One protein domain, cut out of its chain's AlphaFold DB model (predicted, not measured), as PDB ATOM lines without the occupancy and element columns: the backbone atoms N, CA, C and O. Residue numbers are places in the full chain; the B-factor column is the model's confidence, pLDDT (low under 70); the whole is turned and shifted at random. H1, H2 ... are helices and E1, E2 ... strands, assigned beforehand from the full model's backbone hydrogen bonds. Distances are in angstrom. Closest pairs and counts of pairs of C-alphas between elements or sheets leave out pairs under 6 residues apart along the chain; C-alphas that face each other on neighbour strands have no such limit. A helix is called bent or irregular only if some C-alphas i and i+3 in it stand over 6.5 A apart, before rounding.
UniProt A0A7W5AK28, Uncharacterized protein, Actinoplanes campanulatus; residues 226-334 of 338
ATOM      1  N   HIS A 226     177.001 174.482 133.327       86.81
ATOM      2  CA  HIS A 226     177.130 173.570 132.192       86.81
ATOM      3  C   HIS A 226     175.978 172.564 132.134       86.81
ATOM      4  O   HIS A 226     175.398 172.362 131.067       86.81
ATOM      5  N   ARG A 227     175.583 171.998 133.283       84.62
ATOM      6  CA  ARG A 227     174.398 171.136 133.379       84.62
ATOM      7  C   ARG A 227     173.125 171.888 132.989       84.62
ATOM      8  O   ARG A 227     172.331 171.357 132.223       84.62
ATOM      9  N   ALA A 228     172.962 173.125 133.454       86.69
ATOM     10  CA  ALA A 228     171.803 173.941 133.102       86.69
ATOM     11  C   ALA A 228     171.730 174.236 131.592       86.69
ATOM     12  O   ALA A 228     170.661 174.137 131.005       86.69
ATOM     13  N   VAL A 229     172.855 174.547 130.935       86.94
ATOM     14  CA  VAL A 229     172.884 174.749 129.472       86.94
ATOM     15  C   VAL A 229     172.561 173.454 128.728       86.94
ATOM     16  O   VAL A 229     171.852 173.483 127.729       86.94
ATOM     17  N   HIS A 230     173.045 172.316 129.217       84.88
ATOM     18  CA  HIS A 230     172.724 171.018 128.633       84.88
ATOM     19  C   HIS A 230     171.219 170.700 128.721       84.88
ATOM     20  O   HIS A 230     170.639 170.154 127.783       84.88
ATOM     21  N   GLU A 231     170.568 171.058 129.829       84.81
ATOM     22  CA  GLU A 231     169.108 170.979 129.969       84.81
ATOM     23  C   GLU A 231     168.388 171.971 129.040       84.81
ATOM     24  O   GLU A 231     167.425 171.588 128.374       84.81
ATOM     25  N   ASP A 232     168.884 173.209 128.926       85.50
ATOM     26  CA  ASP A 232     168.351 174.220 128.001       85.50
ATOM     27  C   ASP A 232     168.386 173.713 126.544       85.50
ATOM     28  O   ASP A 232     167.386 173.825 125.834       85.50
ATOM     29  N   ASP A 233     169.498 173.100 126.111       84.19
ATOM     30  CA  ASP A 233     169.659 172.523 124.768       84.19
ATOM     31  C   ASP A 233     168.625 171.408 124.505       84.19
ATOM     32  O   ASP A 233     168.054 171.316 123.415       84.19
ATOM     33  N   ILE A 234     168.348 170.564 125.509       84.94
ATOM     34  CA  ILE A 234     167.338 169.498 125.417       84.94
ATOM     35  C   ILE A 234     165.937 170.087 125.237       84.94
ATOM     36  O   ILE A 234     165.180 169.647 124.364       84.94
ATOM     37  N   VAL A 235     165.589 171.088 126.047       85.56
ATOM     38  CA  VAL A 235     164.285 171.756 125.984       85.56
ATOM     39  C   VAL A 235     164.109 172.484 124.648       85.56
ATOM     40  O   VAL A 235     163.041 172.403 124.035       85.56
ATOM     41  N   GLU A 236     165.150 173.166 124.170       83.69
ATOM     42  CA  GLU A 236     165.156 173.870 122.886       83.69
ATOM     43  C   GLU A 236     164.995 172.895 121.707       83.69
ATOM     44  O   GLU A 236     164.129 173.102 120.852       83.69
ATOM     45  N   SER A 237     165.729 171.777 121.712       86.31
ATOM     46  CA  SER A 237     165.605 170.701 120.717       86.31
ATOM     47  C   SER A 237     164.193 170.110 120.654       86.31
ATOM     48  O   SER A 237     163.657 169.876 119.564       86.31
ATOM     49  N   TRP A 238     163.552 169.907 121.810       87.62
ATOM     50  CA  TRP A 238     162.158 169.469 121.851       87.62
ATOM     51  C   TRP A 238     161.225 170.469 121.168       87.62
ATOM     52  O   TRP A 238     160.404 170.083 120.333       87.62
ATOM     53  N   ALA A 239     161.355 171.747 121.527       82.00
ATOM     54  CA  ALA A 239     160.460 172.802 121.073       82.00
ATOM     55  C   ALA A 239     160.587 173.101 119.571       82.00
ATOM     56  O   ALA A 239     159.586 173.454 118.943       82.00
ATOM     57  N   LEU A 240     161.793 172.988 119.009       78.19
ATOM     58  CA  LEU A 240     162.065 173.332 117.614       78.19
ATOM     59  C   LEU A 240     161.820 172.169 116.647       78.19
ATOM     60  O   LEU A 240     161.291 172.400 115.562       78.19
ATOM     61  N   GLU A 241     162.174 170.939 117.030       81.38
ATOM     62  CA  GLU A 241     162.250 169.819 116.081       81.38
ATOM     63  C   GLU A 241     161.529 168.564 116.588       81.38
ATOM     64  O   GLU A 241     160.572 168.088 115.967       81.38
ATOM     65  N   ALA A 242     161.928 168.034 117.748       85.81
ATOM     66  CA  ALA A 242     161.531 166.681 118.136       85.81
ATOM     67  C   ALA A 242     160.029 166.535 118.426       85.81
ATOM     68  O   ALA A 242     159.454 165.479 118.153       85.81
ATOM     69  N   ALA A 243     159.358 167.587 118.910       88.44
ATOM     70  CA  ALA A 243     157.910 167.563 119.110       88.44
ATOM     71  C   ALA A 243     157.150 167.301 117.799       88.44
ATOM     72  O   ALA A 243     156.179 166.540 117.784       88.44
ATOM     73  N   PHE A 244     157.601 167.898 116.692       88.44
ATOM     74  CA  PHE A 244     156.995 167.701 115.377       88.44
ATOM     75  C   PHE A 244     157.238 166.280 114.850       88.44
ATOM     76  O   PHE A 244     156.313 165.639 114.334       88.44
ATOM     77  N   ASP A 245     158.448 165.757 115.036       89.38
ATOM     78  CA  ASP A 245     158.805 164.399 114.624       89.38
ATOM     79  C   ASP A 245     158.027 163.339 115.401       89.38
ATOM     80  O   ASP A 245     157.487 162.399 114.805       89.38
ATOM     81  N   VAL A 246     157.897 163.505 116.723       90.00
ATOM     82  CA  VAL A 246     157.052 162.631 117.543       90.00
ATOM     83  C   VAL A 246     155.605 162.719 117.074       90.00
ATOM     84  O   VAL A 246     155.011 161.683 116.769       90.00
ATOM     85  N   TYR A 247     155.050 163.931 116.947       91.19
ATOM     86  CA  TYR A 247     153.667 164.143 116.509       91.19
ATOM     87  C   TYR A 247     153.363 163.445 115.176       91.19
ATOM     88  O   TYR A 247     152.333 162.780 115.021       91.19
ATOM     89  N   SER A 248     154.288 163.534 114.221       90.62
ATOM     90  CA  SER A 248     154.154 162.922 112.898       90.62
ATOM     91  C   SER A 248     154.079 161.392 112.950       90.62
ATOM     92  O   SER A 248     153.392 160.788 112.120       90.62
ATOM     93  N   ARG A 249     154.704 160.764 113.956       92.25
ATOM     94  CA  ARG A 249     154.681 159.309 114.178       92.25
ATOM     95  C   ARG A 249     153.529 158.818 115.055       92.25
ATOM     96  O   ARG A 249     153.322 157.609 115.157       92.25
ATOM     97  N   LEU A 250     152.758 159.717 115.667       92.06
ATOM     98  CA  LEU A 250     151.611 159.329 116.486       92.06
ATOM     99  C   LEU A 250     150.440 158.802 115.633       92.06
ATOM    100  O   LEU A 250     150.127 159.362 114.575       92.06
ATOM    101  N   PRO A 251     149.700 157.783 116.116       93.38
ATOM    102  CA  PRO A 251     148.447 157.363 115.494       93.38
ATOM    103  C   PRO A 251     147.410 158.505 115.443       93.38
ATOM    104  O   PRO A 251     147.381 159.346 116.348       93.38
ATOM    105  N   PRO A 252     146.471 158.513 114.472       93.25
ATOM    106  CA  PRO A 252     145.495 159.600 114.312       93.25
ATOM    107  C   PRO A 252     144.662 159.917 115.562       93.25
ATOM    108  O   PRO A 252     144.337 161.076 115.809       93.25
ATOM    109  N   ALA A 253     144.314 158.905 116.363       90.12
ATOM    110  CA  ALA A 253     143.579 159.101 117.613       90.12
ATOM    111  C   ALA A 253     144.417 159.843 118.670       90.12
ATOM    112  O   ALA A 253     143.901 160.738 119.333       90.12
ATOM    113  N   CYS A 254     145.713 159.528 118.767       91.19
ATOM    114  CA  CYS A 254     146.632 160.181 119.698       91.19
ATOM    115  C   CYS A 254     146.917 161.626 119.276       91.19
ATOM    116  O   CYS A 254     146.928 162.505 120.129       91.19
ATOM    117  N   ARG A 255     147.052 161.899 117.968       92.75
ATOM    118  CA  ARG A 255     147.182 163.276 117.454       92.75
ATOM    119  C   ARG A 255     145.999 164.157 117.849       92.75
ATOM    120  O   ARG A 255     146.200 165.253 118.345       92.75
ATOM    121  N   LYS A 256     144.767 163.644 117.756       89.88
ATOM    122  CA  LYS A 256     143.571 164.381 118.209       89.88
ATOM    123  C   LYS A 256     143.599 164.712 119.703       89.88
ATOM    124  O   LYS A 256     143.060 165.740 120.102       89.88
ATOM    125  N   VAL A 257     144.161 163.829 120.530       90.31
ATOM    126  CA  VAL A 257     144.345 164.083 121.968       90.31
ATOM    127  C   VAL A 257     145.439 165.121 122.182       90.31
ATOM    128  O   VAL A 257     145.221 166.071 122.930       90.31
ATOM    129  N   TRP A 258     146.569 164.988 121.486       92.44
ATOM    130  CA  TRP A 258     147.657 165.961 121.499       92.44
ATOM    131  C   TRP A 258     147.163 167.365 121.144       92.44
ATOM    132  O   TRP A 258     147.356 168.283 121.928       92.44
ATOM    133  N   ASP A 259     146.439 167.522 120.032       90.94
ATOM    134  CA  ASP A 259     145.923 168.815 119.552       90.94
ATOM    135  C   ASP A 259     144.971 169.495 120.555       90.94
ATOM    136  O   ASP A 259     144.796 170.713 120.541       90.94
ATOM    137  N   ARG A 260     144.325 168.707 121.424       88.38
ATOM    138  CA  ARG A 260     143.425 169.192 122.485       88.38
ATOM    139  C   ARG A 260     144.138 169.422 123.815       88.38
ATOM    140  O   ARG A 260     143.573 170.076 124.691       88.38
ATOM    141  N   THR A 261     145.334 168.869 123.976       85.88
ATOM    142  CA  THR A 261     146.149 168.988 125.183       85.88
ATOM    143  C   THR A 261     146.992 170.251 125.072       85.88
ATOM    144  O   THR A 261     147.551 170.548 124.018       85.88
ATOM    145  N   CYS A 262     147.084 171.040 126.143       84.19
ATOM    146  CA  CYS A 262     147.924 172.232 126.089       84.19
ATOM    147  C   CYS A 262     149.406 171.829 125.913       84.19
ATOM    148  O   CYS A 262     149.831 170.830 126.501       84.19
ATOM    149  N   PRO A 263     150.215 172.597 125.157       84.62
ATOM    150  CA  PRO A 263     151.608 172.234 124.881       84.62
ATOM    151  C   PRO A 263     152.445 171.980 126.141       84.62
ATOM    152  O   PRO A 263     153.219 171.031 126.175       84.62
ATOM    153  N   TYR A 264     152.231 172.758 127.209       84.94
ATOM    154  CA  TYR A 264     152.910 172.546 128.493       84.94
ATOM    155  C   TYR A 264     152.616 171.171 129.092       84.94
ATOM    156  O   TYR A 264     153.536 170.484 129.520       84.94
ATOM    157  N   ARG A 265     151.350 170.733 129.067       89.19
ATOM    158  CA  ARG A 265     150.973 169.416 129.585       89.19
ATOM    159  C   ARG A 265     151.567 168.297 128.739       89.19
ATOM    160  O   ARG A 265     151.977 167.285 129.289       89.19
ATOM    161  N   VAL A 266     151.656 168.473 127.422       88.44
ATOM    162  CA  VAL A 266     152.340 167.500 126.562       88.44
ATOM    163  C   VAL A 266     153.818 167.373 126.940       88.44
ATOM    164  O   VAL A 266     154.306 166.254 127.073       88.44
ATOM    165  N   THR A 267     154.509 168.490 127.181       88.06
ATOM    166  CA  THR A 267     155.905 168.481 127.644       88.06
ATOM    167  C   THR A 267     156.053 167.844 129.034       88.06
ATOM    168  O   THR A 267     156.977 167.071 129.253       88.06
ATOM    169  N   GLU A 268     155.127 168.081 129.968       89.44
ATOM    170  CA  GLU A 268     155.132 167.394 131.272       89.44
ATOM    171  C   GLU A 268     154.971 165.876 131.135       89.44
ATOM    172  O   GLU A 268     155.682 165.113 131.785       89.44
ATOM    173  N   LEU A 269     154.034 165.426 130.293       91.94
ATOM    174  CA  LEU A 269     153.818 163.998 130.042       91.94
ATOM    175  C   LEU A 269     155.024 163.364 129.347       91.94
ATOM    176  O   LEU A 269     155.331 162.207 129.623       91.94
ATOM    177  N   LEU A 270     155.710 164.108 128.476       91.62
ATOM    178  CA  LEU A 270     156.984 163.687 127.905       91.62
ATOM    179  C   LEU A 270     158.024 163.461 129.004       91.62
ATOM    180  O   LEU A 270     158.594 162.377 129.048       91.62
ATOM    181  N   HIS A 271     158.264 164.442 129.880       88.94
ATOM    182  CA  HIS A 271     159.262 164.297 130.945       88.94
ATOM    183  C   HIS A 271     158.946 163.108 131.857       88.94
ATOM    184  O   HIS A 271     159.834 162.317 132.133       88.94
ATOM    185  N   GLN A 272     157.672 162.889 132.199       91.88
ATOM    186  CA  GLN A 272     157.257 161.691 132.940       91.88
ATOM    187  C   GLN A 272     157.609 160.394 132.204       91.88
ATOM    188  O   GLN A 272     158.110 159.461 132.816       91.88
ATOM    189  N   VAL A 273     157.370 160.321 130.890       93.12
ATOM    190  CA  VAL A 273     157.743 159.141 130.092       93.12
ATOM    191  C   VAL A 273     159.255 158.931 130.097       93.12
ATOM    192  O   VAL A 273     159.701 157.794 130.243       93.12
ATOM    193  N   VAL A 274     160.037 160.000 129.949       91.06
ATOM    194  CA  VAL A 274     161.504 159.935 129.990       91.06
ATOM    195  C   VAL A 274     161.980 159.443 131.359       91.06
ATOM    196  O   VAL A 274     162.774 158.508 131.408       91.06
ATOM    197  N   ASP A 275     161.450 159.998 132.449       90.62
ATOM    198  CA  ASP A 275     161.812 159.629 133.823       90.62
ATOM    199  C   ASP A 275     161.430 158.175 134.151       90.62
ATOM    200  O   ASP A 275     162.225 157.435 134.731       90.62
ATOM    201  N   ASP A 276     160.235 157.738 133.740       92.00
ATOM    202  CA  ASP A 276     159.709 156.400 134.038       92.00
ATOM    203  C   ASP A 276     160.415 155.289 133.244       92.00
ATOM    204  O   ASP A 276     160.477 154.141 133.689       92.00
ATOM    205  N   THR A 277     160.906 155.596 132.039       91.31
ATOM    206  CA  THR A 277     161.406 154.578 131.095       91.31
ATOM    207  C   THR A 277     162.896 154.681 130.796       91.31
ATOM    208  O   THR A 277     163.471 153.740 130.251       91.31
ATOM    209  N   GLY A 278     163.524 155.815 131.110       88.94
ATOM    210  CA  GLY A 278     164.886 156.143 130.692       88.94
ATOM    211  C   GLY A 278     165.039 156.390 129.185       88.94
ATOM    212  O   GLY A 278     166.144 156.675 128.727       88.94
ATOM    213  N   VAL A 279     163.960 156.293 128.395       88.69
ATOM    214  CA  VAL A 279     163.981 156.547 126.949       88.69
ATOM    215  C   VAL A 279     163.906 158.050 126.727       88.69
ATOM    216  O   VAL A 279     162.827 158.637 126.651       88.69
ATOM    217  N   GLY A 280     165.078 158.675 126.652       85.25
ATOM    218  CA  GLY A 280     165.229 160.122 126.611       85.25
ATOM    219  C   GLY A 280     166.076 160.641 125.451       85.25
ATOM    220  O   GLY A 280     166.456 159.895 124.541       85.25
ATOM    221  N   PRO A 281     166.354 161.949 125.462       88.06
ATOM    222  CA  PRO A 281     167.313 162.552 124.555       88.06
ATOM    223  C   PRO A 281     168.735 162.085 124.881       88.06
ATOM    224  O   PRO A 281     169.114 161.947 126.042       88.06
ATOM    225  N   VAL A 282     169.538 161.893 123.839       86.12
ATOM    226  CA  VAL A 282     170.992 161.749 123.929       86.12
ATOM    227  C   VAL A 282     171.604 163.048 123.428       86.12
ATOM    228  O   VAL A 282     171.346 163.450 122.295       86.12
ATOM    229  N   HIS A 283     172.403 163.695 124.264       81.56
ATOM    230  CA  HIS A 283     173.109 164.928 123.930       81.56
ATOM    231  C   HIS A 283     174.601 164.595 123.833       81.56
ATOM    232  O   HIS A 283     175.196 164.104 124.791       81.56
ATOM    233  N   ASP A 284     175.169 164.758 122.638       70.38
ATOM    234  CA  ASP A 284     176.587 164.487 122.353       70.38
ATOM    235  C   ASP A 284     177.451 165.758 122.378       70.38
ATOM    236  O   ASP A 284     178.645 165.718 122.080       70.38
ATOM    237  N   GLY A 285     176.837 166.886 122.739       62.31
ATOM    238  CA  GLY A 285     177.446 168.200 122.777       62.31
ATOM    239  C   GLY A 285     177.186 169.083 121.564       62.31
ATOM    240  O   GLY A 285     177.236 170.309 121.687       62.31
ATOM    241  N   TRP A 286     176.912 168.469 120.411       62.88
ATOM    242  CA  TRP A 286     176.678 169.161 119.142       62.88
ATOM    243  C   TRP A 286     175.196 169.181 118.805       62.88
ATOM    244  O   TRP A 286     174.656 170.187 118.351       62.88
ATOM    245  N   GLN A 287     174.534 168.053 119.039       71.69
ATOM    246  CA  GLN A 287     173.123 167.862 118.768       71.69
ATOM    247  C   GLN A 287     172.464 167.123 119.924       71.69
ATOM    248  O   GLN A 287     173.029 166.226 120.555       71.69
ATOM    249  N   VAL A 288     171.202 167.461 120.144       82.69
ATOM    250  CA  VAL A 288     170.318 166.654 120.970       82.69
ATOM    251  C   VAL A 288     169.553 165.730 120.041       82.69
ATOM    252  O   VAL A 288     168.742 166.171 119.226       82.69
ATOM    253  N   ARG A 289     169.799 164.429 120.165       86.75
ATOM    254  CA  ARG A 289     169.086 163.407 119.406       86.75
ATOM    255  C   ARG A 289     168.070 162.712 120.290       86.75
ATOM    256  O   ARG A 289     168.414 162.037 121.256       86.75
ATOM    257  N   TRP A 290     166.812 162.788 119.890       89.81
ATOM    258  CA  TRP A 290     165.732 162.069 120.546       89.81
ATOM    259  C   TRP A 290     165.585 160.659 119.974       89.81
ATOM    260  O   TRP A 290     165.638 160.457 118.758       89.81
ATOM    261  N   LEU A 291     165.349 159.669 120.836       90.50
ATOM    262  CA  LEU A 291     165.040 158.291 120.435       90.50
ATOM    263  C   LEU A 291     163.586 158.178 119.940       90.50
ATOM    264  O   LEU A 291     162.780 157.426 120.477       90.50
ATOM    265  N   ILE A 292     163.231 158.945 118.902       90.44
ATOM    266  CA  ILE A 292     161.848 159.167 118.435       90.44
ATOM    267  C   ILE A 292     161.081 157.857 118.197       90.44
ATOM    268  O   ILE A 292     159.894 157.767 118.510       90.44
ATOM    269  N   THR A 293     161.739 156.838 117.635       91.06
ATOM    270  CA  THR A 293     161.121 155.532 117.342       91.06
ATOM    271  C   THR A 293     160.631 154.824 118.606       91.06
ATOM    272  O   THR A 293     159.569 154.208 118.581       91.06
ATOM    273  N   GLU A 294     161.385 154.930 119.695       92.69
ATOM    274  CA  GLU A 294     161.085 154.297 120.983       92.69
ATOM    275  C   GLU A 294     160.181 155.193 121.838       92.69
ATOM    276  O   GLU A 294     159.267 154.716 122.505       92.69
ATOM    277  N   LEU A 295     160.374 156.510 121.747       91.69
ATOM    278  CA  LEU A 295     159.657 157.511 122.526       91.69
ATOM    279  C   LEU A 295     158.198 157.701 122.084       91.69
ATOM    280  O   LEU A 295     157.298 157.791 122.919       91.69
ATOM    281  N   ALA A 296     157.938 157.759 120.774       93.12
ATOM    282  CA  ALA A 296     156.601 158.009 120.235       93.12
ATOM    283  C   ALA A 296     155.522 157.020 120.736       93.12
ATOM    284  O   ALA A 296     154.455 157.491 121.145       93.12
ATOM    285  N   PRO A 297     155.734 155.685 120.752       93.38
ATOM    286  CA  PRO A 297     154.725 154.758 121.268       93.38
ATOM    287  C   PRO A 297     154.492 154.905 122.781       93.38
ATOM    288  O   PRO A 297     153.351 154.778 123.228       93.38
ATOM    289  N   LEU A 298     155.530 155.219 123.562       94.56
ATOM    290  CA  LEU A 298     155.412 155.431 125.009       94.56
ATOM    291  C   LEU A 298     154.602 156.696 125.321       94.56
ATOM    292  O   LEU A 298     153.657 156.660 126.115       94.56
ATOM    293  N   LEU A 299     154.891 157.795 124.619       93.31
ATOM    294  CA  LEU A 299     154.137 159.036 124.766       93.31
ATOM    295  C   LEU A 299     152.696 158.899 124.256       93.31
ATOM    296  O   LEU A 299     151.775 159.415 124.886       93.31
ATOM    297  N   ALA A 300     152.464 158.140 123.178       93.81
ATOM    298  CA  ALA A 300     151.116 157.803 122.716       93.81
ATOM    299  C   ALA A 300     150.303 157.090 123.811       93.81
ATOM    300  O   ALA A 300     149.160 157.467 124.085       93.81
ATOM    301  N   ALA A 301     150.897 156.089 124.468       93.00
ATOM    302  CA  ALA A 301     150.256 155.363 125.560       93.00
ATOM    303  C   ALA A 301     149.937 156.289 126.743       93.00
ATOM    304  O   ALA A 301     148.822 156.242 127.274       93.00
ATOM    305  N   ARG A 302     150.874 157.174 127.111       93.31
ATOM    306  CA  ARG A 302     150.692 158.132 128.206       93.31
ATOM    307  C   ARG A 302     149.614 159.173 127.905       93.31
ATOM    308  O   ARG A 302     148.749 159.390 128.749       93.31
ATOM    309  N   LEU A 303     149.591 159.744 126.702       92.38
ATOM    310  CA  LEU A 303     148.554 160.688 126.261       92.38
ATOM    311  C   LEU A 303     147.158 160.062 126.294       92.38
ATOM    312  O   LEU A 303     146.202 160.677 126.760       92.38
ATOM    313  N   MET A 304     147.031 158.818 125.832       91.62
ATOM    314  CA  MET A 304     145.754 158.103 125.854       91.62
ATOM    315  C   MET A 304     145.347 157.666 127.266       91.62
ATOM    316  O   MET A 304     144.155 157.551 127.552       91.62
ATOM    317  N   ALA A 305     146.303 157.397 128.159       88.06
ATOM    318  CA  ALA A 305     146.022 157.195 129.578       88.06
ATOM    319  C   ALA A 305     145.508 158.490 130.216       88.06
ATOM    320  O   ALA A 305     144.433 158.479 130.808       88.06
ATOM    321  N   GLU A 306     146.199 159.609 130.003       85.12
ATOM    322  CA  GLU A 306     145.792 160.924 130.504       85.12
ATOM    323  C   GLU A 306     144.380 161.285 130.029       85.12
ATOM    324  O   GLU A 306     143.518 161.609 130.841       85.12
ATOM    325  N   HIS A 307     144.097 161.120 128.735       85.94
ATOM    326  CA  HIS A 307     142.777 161.395 128.170       85.94
ATOM    327  C   HIS A 307     141.654 160.563 128.803       85.94
ATOM    328  O   HIS A 307     140.532 161.047 128.931       85.94
ATOM    329  N   ARG A 308     141.938 159.317 129.209       84.38
ATOM    330  CA  ARG A 308     140.969 158.461 129.913       84.38
ATOM    331  C   ARG A 308     140.742 158.897 131.360       84.38
ATOM    332  O   ARG A 308     139.691 158.589 131.914       84.38
ATOM    333  N   HIS A 309     141.708 159.588 131.962       74.44
ATOM    334  CA  HIS A 309     141.646 160.061 133.343       74.44
ATOM    335  C   HIS A 309     141.165 161.514 133.476       74.44
ATOM    336  O   HIS A 309     140.727 161.897 134.559       74.44
ATOM    337  N   THR A 310     141.179 162.317 132.406       62.31
ATOM    338  CA  THR A 310     140.574 163.657 132.409       62.31
ATOM    339  C   THR A 310     139.040 163.559 132.305       62.31
ATOM    340  O   THR A 310     138.531 163.065 131.295       62.31
ATOM    341  N   PRO A 311     138.267 164.026 133.304       55.47
ATOM    342  CA  PRO A 311     136.810 163.986 133.242       55.47
ATOM    343  C   PRO A 311     136.270 164.892 132.117       55.47
ATOM    344  O   PRO A 311     136.826 165.963 131.856       55.47
ATOM    345  N   PRO A 312     135.174 164.502 131.442       48.34
ATOM    346  CA  PRO A 312     134.577 165.316 130.390       48.34
ATOM    347  C   PRO A 312     134.057 166.637 130.975       48.34
ATOM    348  O   PRO A 312     133.148 166.635 131.802       48.34
ATOM    349  N   GLY A 313     134.626 167.767 130.539       50.53
ATOM    350  CA  GLY A 313     134.141 169.108 130.892       50.53
ATOM    351  C   GLY A 313     135.155 170.061 131.527       50.53
ATOM    352  O   GLY A 313     134.781 171.191 131.833       50.53
ATOM    353  N   THR A 314     136.424 169.682 131.706       46.34
ATOM    354  CA  THR A 314     137.453 170.659 132.103       46.34
ATOM    355  C   THR A 314     137.682 171.642 130.943       46.34
ATOM    356  O   THR A 314     138.034 171.199 129.846       46.34
ATOM    357  N   PRO A 315     137.441 172.956 131.116       43.25
ATOM    358  CA  PRO A 315     137.606 173.918 130.036       43.25
ATOM    359  C   PRO A 315     139.056 173.917 129.554       43.25
ATOM    360  O   PRO A 315     139.998 173.919 130.346       43.25
ATOM    361  N   SER A 316     139.216 173.898 128.234       47.19
ATOM    362  CA  SER A 316     140.517 173.953 127.586       47.19
ATOM    363  C   SER A 316     141.279 175.200 128.042       47.19
ATOM    364  O   SER A 316     140.761 176.314 127.960       47.19
ATOM    365  N   ALA A 317     142.532 175.032 128.470       48.41
ATOM    366  CA  ALA A 317     143.453 176.111 128.848       48.41
ATOM    367  C   ALA A 317     143.764 177.111 127.703       48.41
ATOM    368  O   ALA A 317     144.591 178.010 127.865       48.41
ATOM    369  N   ILE A 318     143.092 176.982 126.553       48.03
ATOM    370  CA  ILE A 318     143.175 177.865 125.387       48.03
ATOM    371  C   ILE A 318     142.867 179.328 125.752       48.03
ATOM    372  O   ILE A 318     143.529 180.220 125.222       48.03
ATOM    373  N   THR A 319     141.974 179.610 126.710       43.81
ATOM    374  CA  THR A 319     141.639 181.003 127.073       43.81
ATOM    375  C   THR A 319     142.723 181.693 127.915       43.81
ATOM    376  O   THR A 319     142.928 182.894 127.780       43.81
ATOM    377  N   ALA A 320     143.486 180.958 128.735       42.59
ATOM    378  CA  ALA A 320     144.567 181.537 129.547       42.59
ATOM    379  C   ALA A 320     145.871 181.746 128.747       42.59
ATOM    380  O   ALA A 320     146.660 182.646 129.037       42.59
ATOM    381  N   LEU A 321     146.090 180.934 127.706       45.16
ATOM    382  CA  LEU A 321     147.284 180.981 126.857       45.16
ATOM    383  C   LEU A 321     147.190 182.024 125.735       45.16
ATOM    384  O   LEU A 321     148.212 182.612 125.380       45.16
ATOM    385  N   GLN A 322     145.990 182.318 125.218       49.69
ATOM    386  CA  GLN A 322     145.796 183.427 124.273       49.69
ATOM    387  C   GLN A 322     146.137 184.784 124.917       49.69
ATOM    388  O   GLN A 322     146.790 185.611 124.281       49.69
ATOM    389  N   ASP A 323     145.846 184.953 126.209       43.81
ATOM    390  CA  ASP A 323     146.191 186.153 126.983       43.81
ATOM    391  C   ASP A 323     147.691 186.266 127.323       43.81
ATOM    392  O   ASP A 323     148.213 187.372 127.486       43.81
ATOM    393  N   HIS A 324     148.420 185.145 127.396       39.81
ATOM    394  CA  HIS A 324     149.864 185.130 127.664       39.81
ATOM    395  C   HIS A 324     150.707 185.237 126.376       39.81
ATOM    396  O   HIS A 324     151.683 185.991 126.322       39.81
ATOM    397  N   ALA A 325     150.288 184.570 125.292       42.31
ATOM    398  CA  ALA A 325     150.918 184.669 123.975       42.31
ATOM    399  C   ALA A 325     150.736 186.063 123.344       42.31
ATOM    400  O   ALA A 325     151.654 186.556 122.684       42.31
ATOM    401  N   ALA A 326     149.609 186.741 123.600       43.88
ATOM    402  CA  ALA A 326     149.416 188.142 123.218       43.88
ATOM    403  C   ALA A 326     150.403 189.084 123.937       43.88
ATOM    404  O   ALA A 326     150.946 189.995 123.310       43.88
ATOM    405  N   ARG A 327     150.729 188.823 125.214       46.78
ATOM    406  CA  ARG A 327     151.705 189.616 125.992       46.78
ATOM    407  C   ARG A 327     153.158 189.386 125.554       46.78
ATOM    408  O   ARG A 327     153.954 190.323 125.588       46.78
ATOM    409  N   HIS A 328     153.508 188.185 125.085       39.34
ATOM    410  CA  HIS A 328     154.860 187.881 124.593       39.34
ATOM    411  C   HIS A 328     155.091 188.250 123.116       39.34
ATOM    412  O   HIS A 328     156.191 188.689 122.773       39.34
ATOM    413  N   ARG A 329     154.072 188.170 122.245       39.88
ATOM    414  CA  ARG A 329     154.186 188.642 120.848       39.88
ATOM    415  C   ARG A 329     154.303 190.166 120.745       39.88
ATOM    416  O   ARG A 329     155.065 190.641 119.907       39.88
ATOM    417  N   TYR A 330     153.671 190.928 121.643       33.44
ATOM    418  CA  TYR A 330     153.844 192.388 121.687       33.44
ATOM    419  C   TYR A 330     155.271 192.807 122.088       33.44
ATOM    420  O   TYR A 330     155.808 193.761 121.539       33.44
ATOM    421  N   ARG A 331     155.959 192.052 122.959       37.25
ATOM    422  CA  ARG A 331     157.353 192.362 123.350       37.25
ATOM    423  C   ARG A 331     158.395 192.123 122.250       37.25
ATOM    424  O   ARG A 331     159.442 192.763 122.288       37.25
ATOM    425  N   ARG A 332     158.131 191.243 121.275       36.03
ATOM    426  CA  ARG A 332     159.024 191.020 120.117       36.03
ATOM    427  C   ARG A 332     158.752 191.987 118.959       36.03
ATOM    428  O   ARG A 332     159.696 192.366 118.284       36.03
ATOM    429  N   ALA A 333     157.508 192.433 118.772       34.00
ATOM    430  CA  ALA A 333     157.152 193.402 117.729       34.00
ATOM    431  C   ALA A 333     157.488 194.868 118.087       34.00
ATOM    432  O   ALA A 333     157.464 195.727 117.213       34.00
ATOM    433  N   SER A 334     157.809 195.166 119.354       32.66
ATOM    434  CA  SER A 334     158.173 196.517 119.823       32.66
ATOM    435  C   SER A 334     159.678 196.746 120.027       32.66
ATOM    436  O   SER A 334     160.056 197.776 120.581       32.66
TER     437      SER A 334
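What this domain is: This is residues 226 to 334 of the 338 residues of an uncharacterized protein of Actinoplanes campanulatus (UniProt A0A7W5AK28). A small hairpin of two short strands, E1 and E2, sits at one end of a body of crossed helices, in which H2, H3 and the later part of the kinked helix H1 pack on H4. After H4 the chain leaves this body, and residues 322 to 333 of H5 stick out as part of a free arm. The printed part has 109 residues with five named helices and two named strands, in the order H1, H2, H3, E1, E2, H4, H5; the sheet E1 - E2 is antiparallel and the class is mostly helix. The whole is only just compact, close to loose, with a radius of gyration of the C-alphas of 15.4 A, and a flat outline of 42 by 42 by 22 A.

Where its parts are: E1 is residues 281 to 283, 6.3 A long, and E2 is residues 288 to 290, 6.5 A. H1, residues 226 to 249, begins with C-alpha 226 at (177.130, 173.570, 132.192) and is 32.1 A long. It has a kink of 48 degrees near residue 242 and is irregular, with C-alphas 240 and 243 7.3 A apart. H2 is residues 252 to 260, 12.8 A; H3 is residues 263 to 277, 21.1 A. H4, residues 292 to 309, is 25.1 A long and begins with C-alpha 292 at (161.848, 159.167, 118.435). H5, residues 318 to 333, is 22.3 A long and ends with C-alpha 333 at (157.152, 193.402, 117.729).

How they stand to each other: The hairpin E1 and E2 is antiparallel at 155 degrees, with N 282 and O 289 within hydrogen-bond range at 2.8 A. The closest C-alphas of H1 and E2 are those of Ile 234 and Val 288, 6.1 A apart. The hub is H4. H1 touches it with residues 242 to 249 alone, about perpendicular at 79 degrees, closest at the C-alphas of Val 246 and Ala 296, 5.4 A. H3 touches H4 at a steep tilt of 66 degrees, opposite ways, closest at the C-alphas of Leu 270 and Leu 299, 6.3 A. H2 touches H4 at a steep tilt of 66 degrees, the same way, closest at the C-alphas of Cys 254 and Ala 300, 5.9 A. H5 is apart from H4. In H2 and H3 every O i to N i+4 pair is within hydrogen-bond range; the counts are 17 of 20 in H1, 12 of 14 in H4 and 8 of 12 in H5.

The domain as a whole: The two C-alphas farthest apart are those of Trp 286 and Gly 313, 44.1 A. Residues 308 to 315 and 322 to 334 stand free; the body without them spans 37 by 30 by 22 A. The printed part has no cut. The link from H4 to H5 is short, and the others are tight. Mean pLDDT of the printed part is 77.5; residues 285 to 286 and 310 to 334 are under 70.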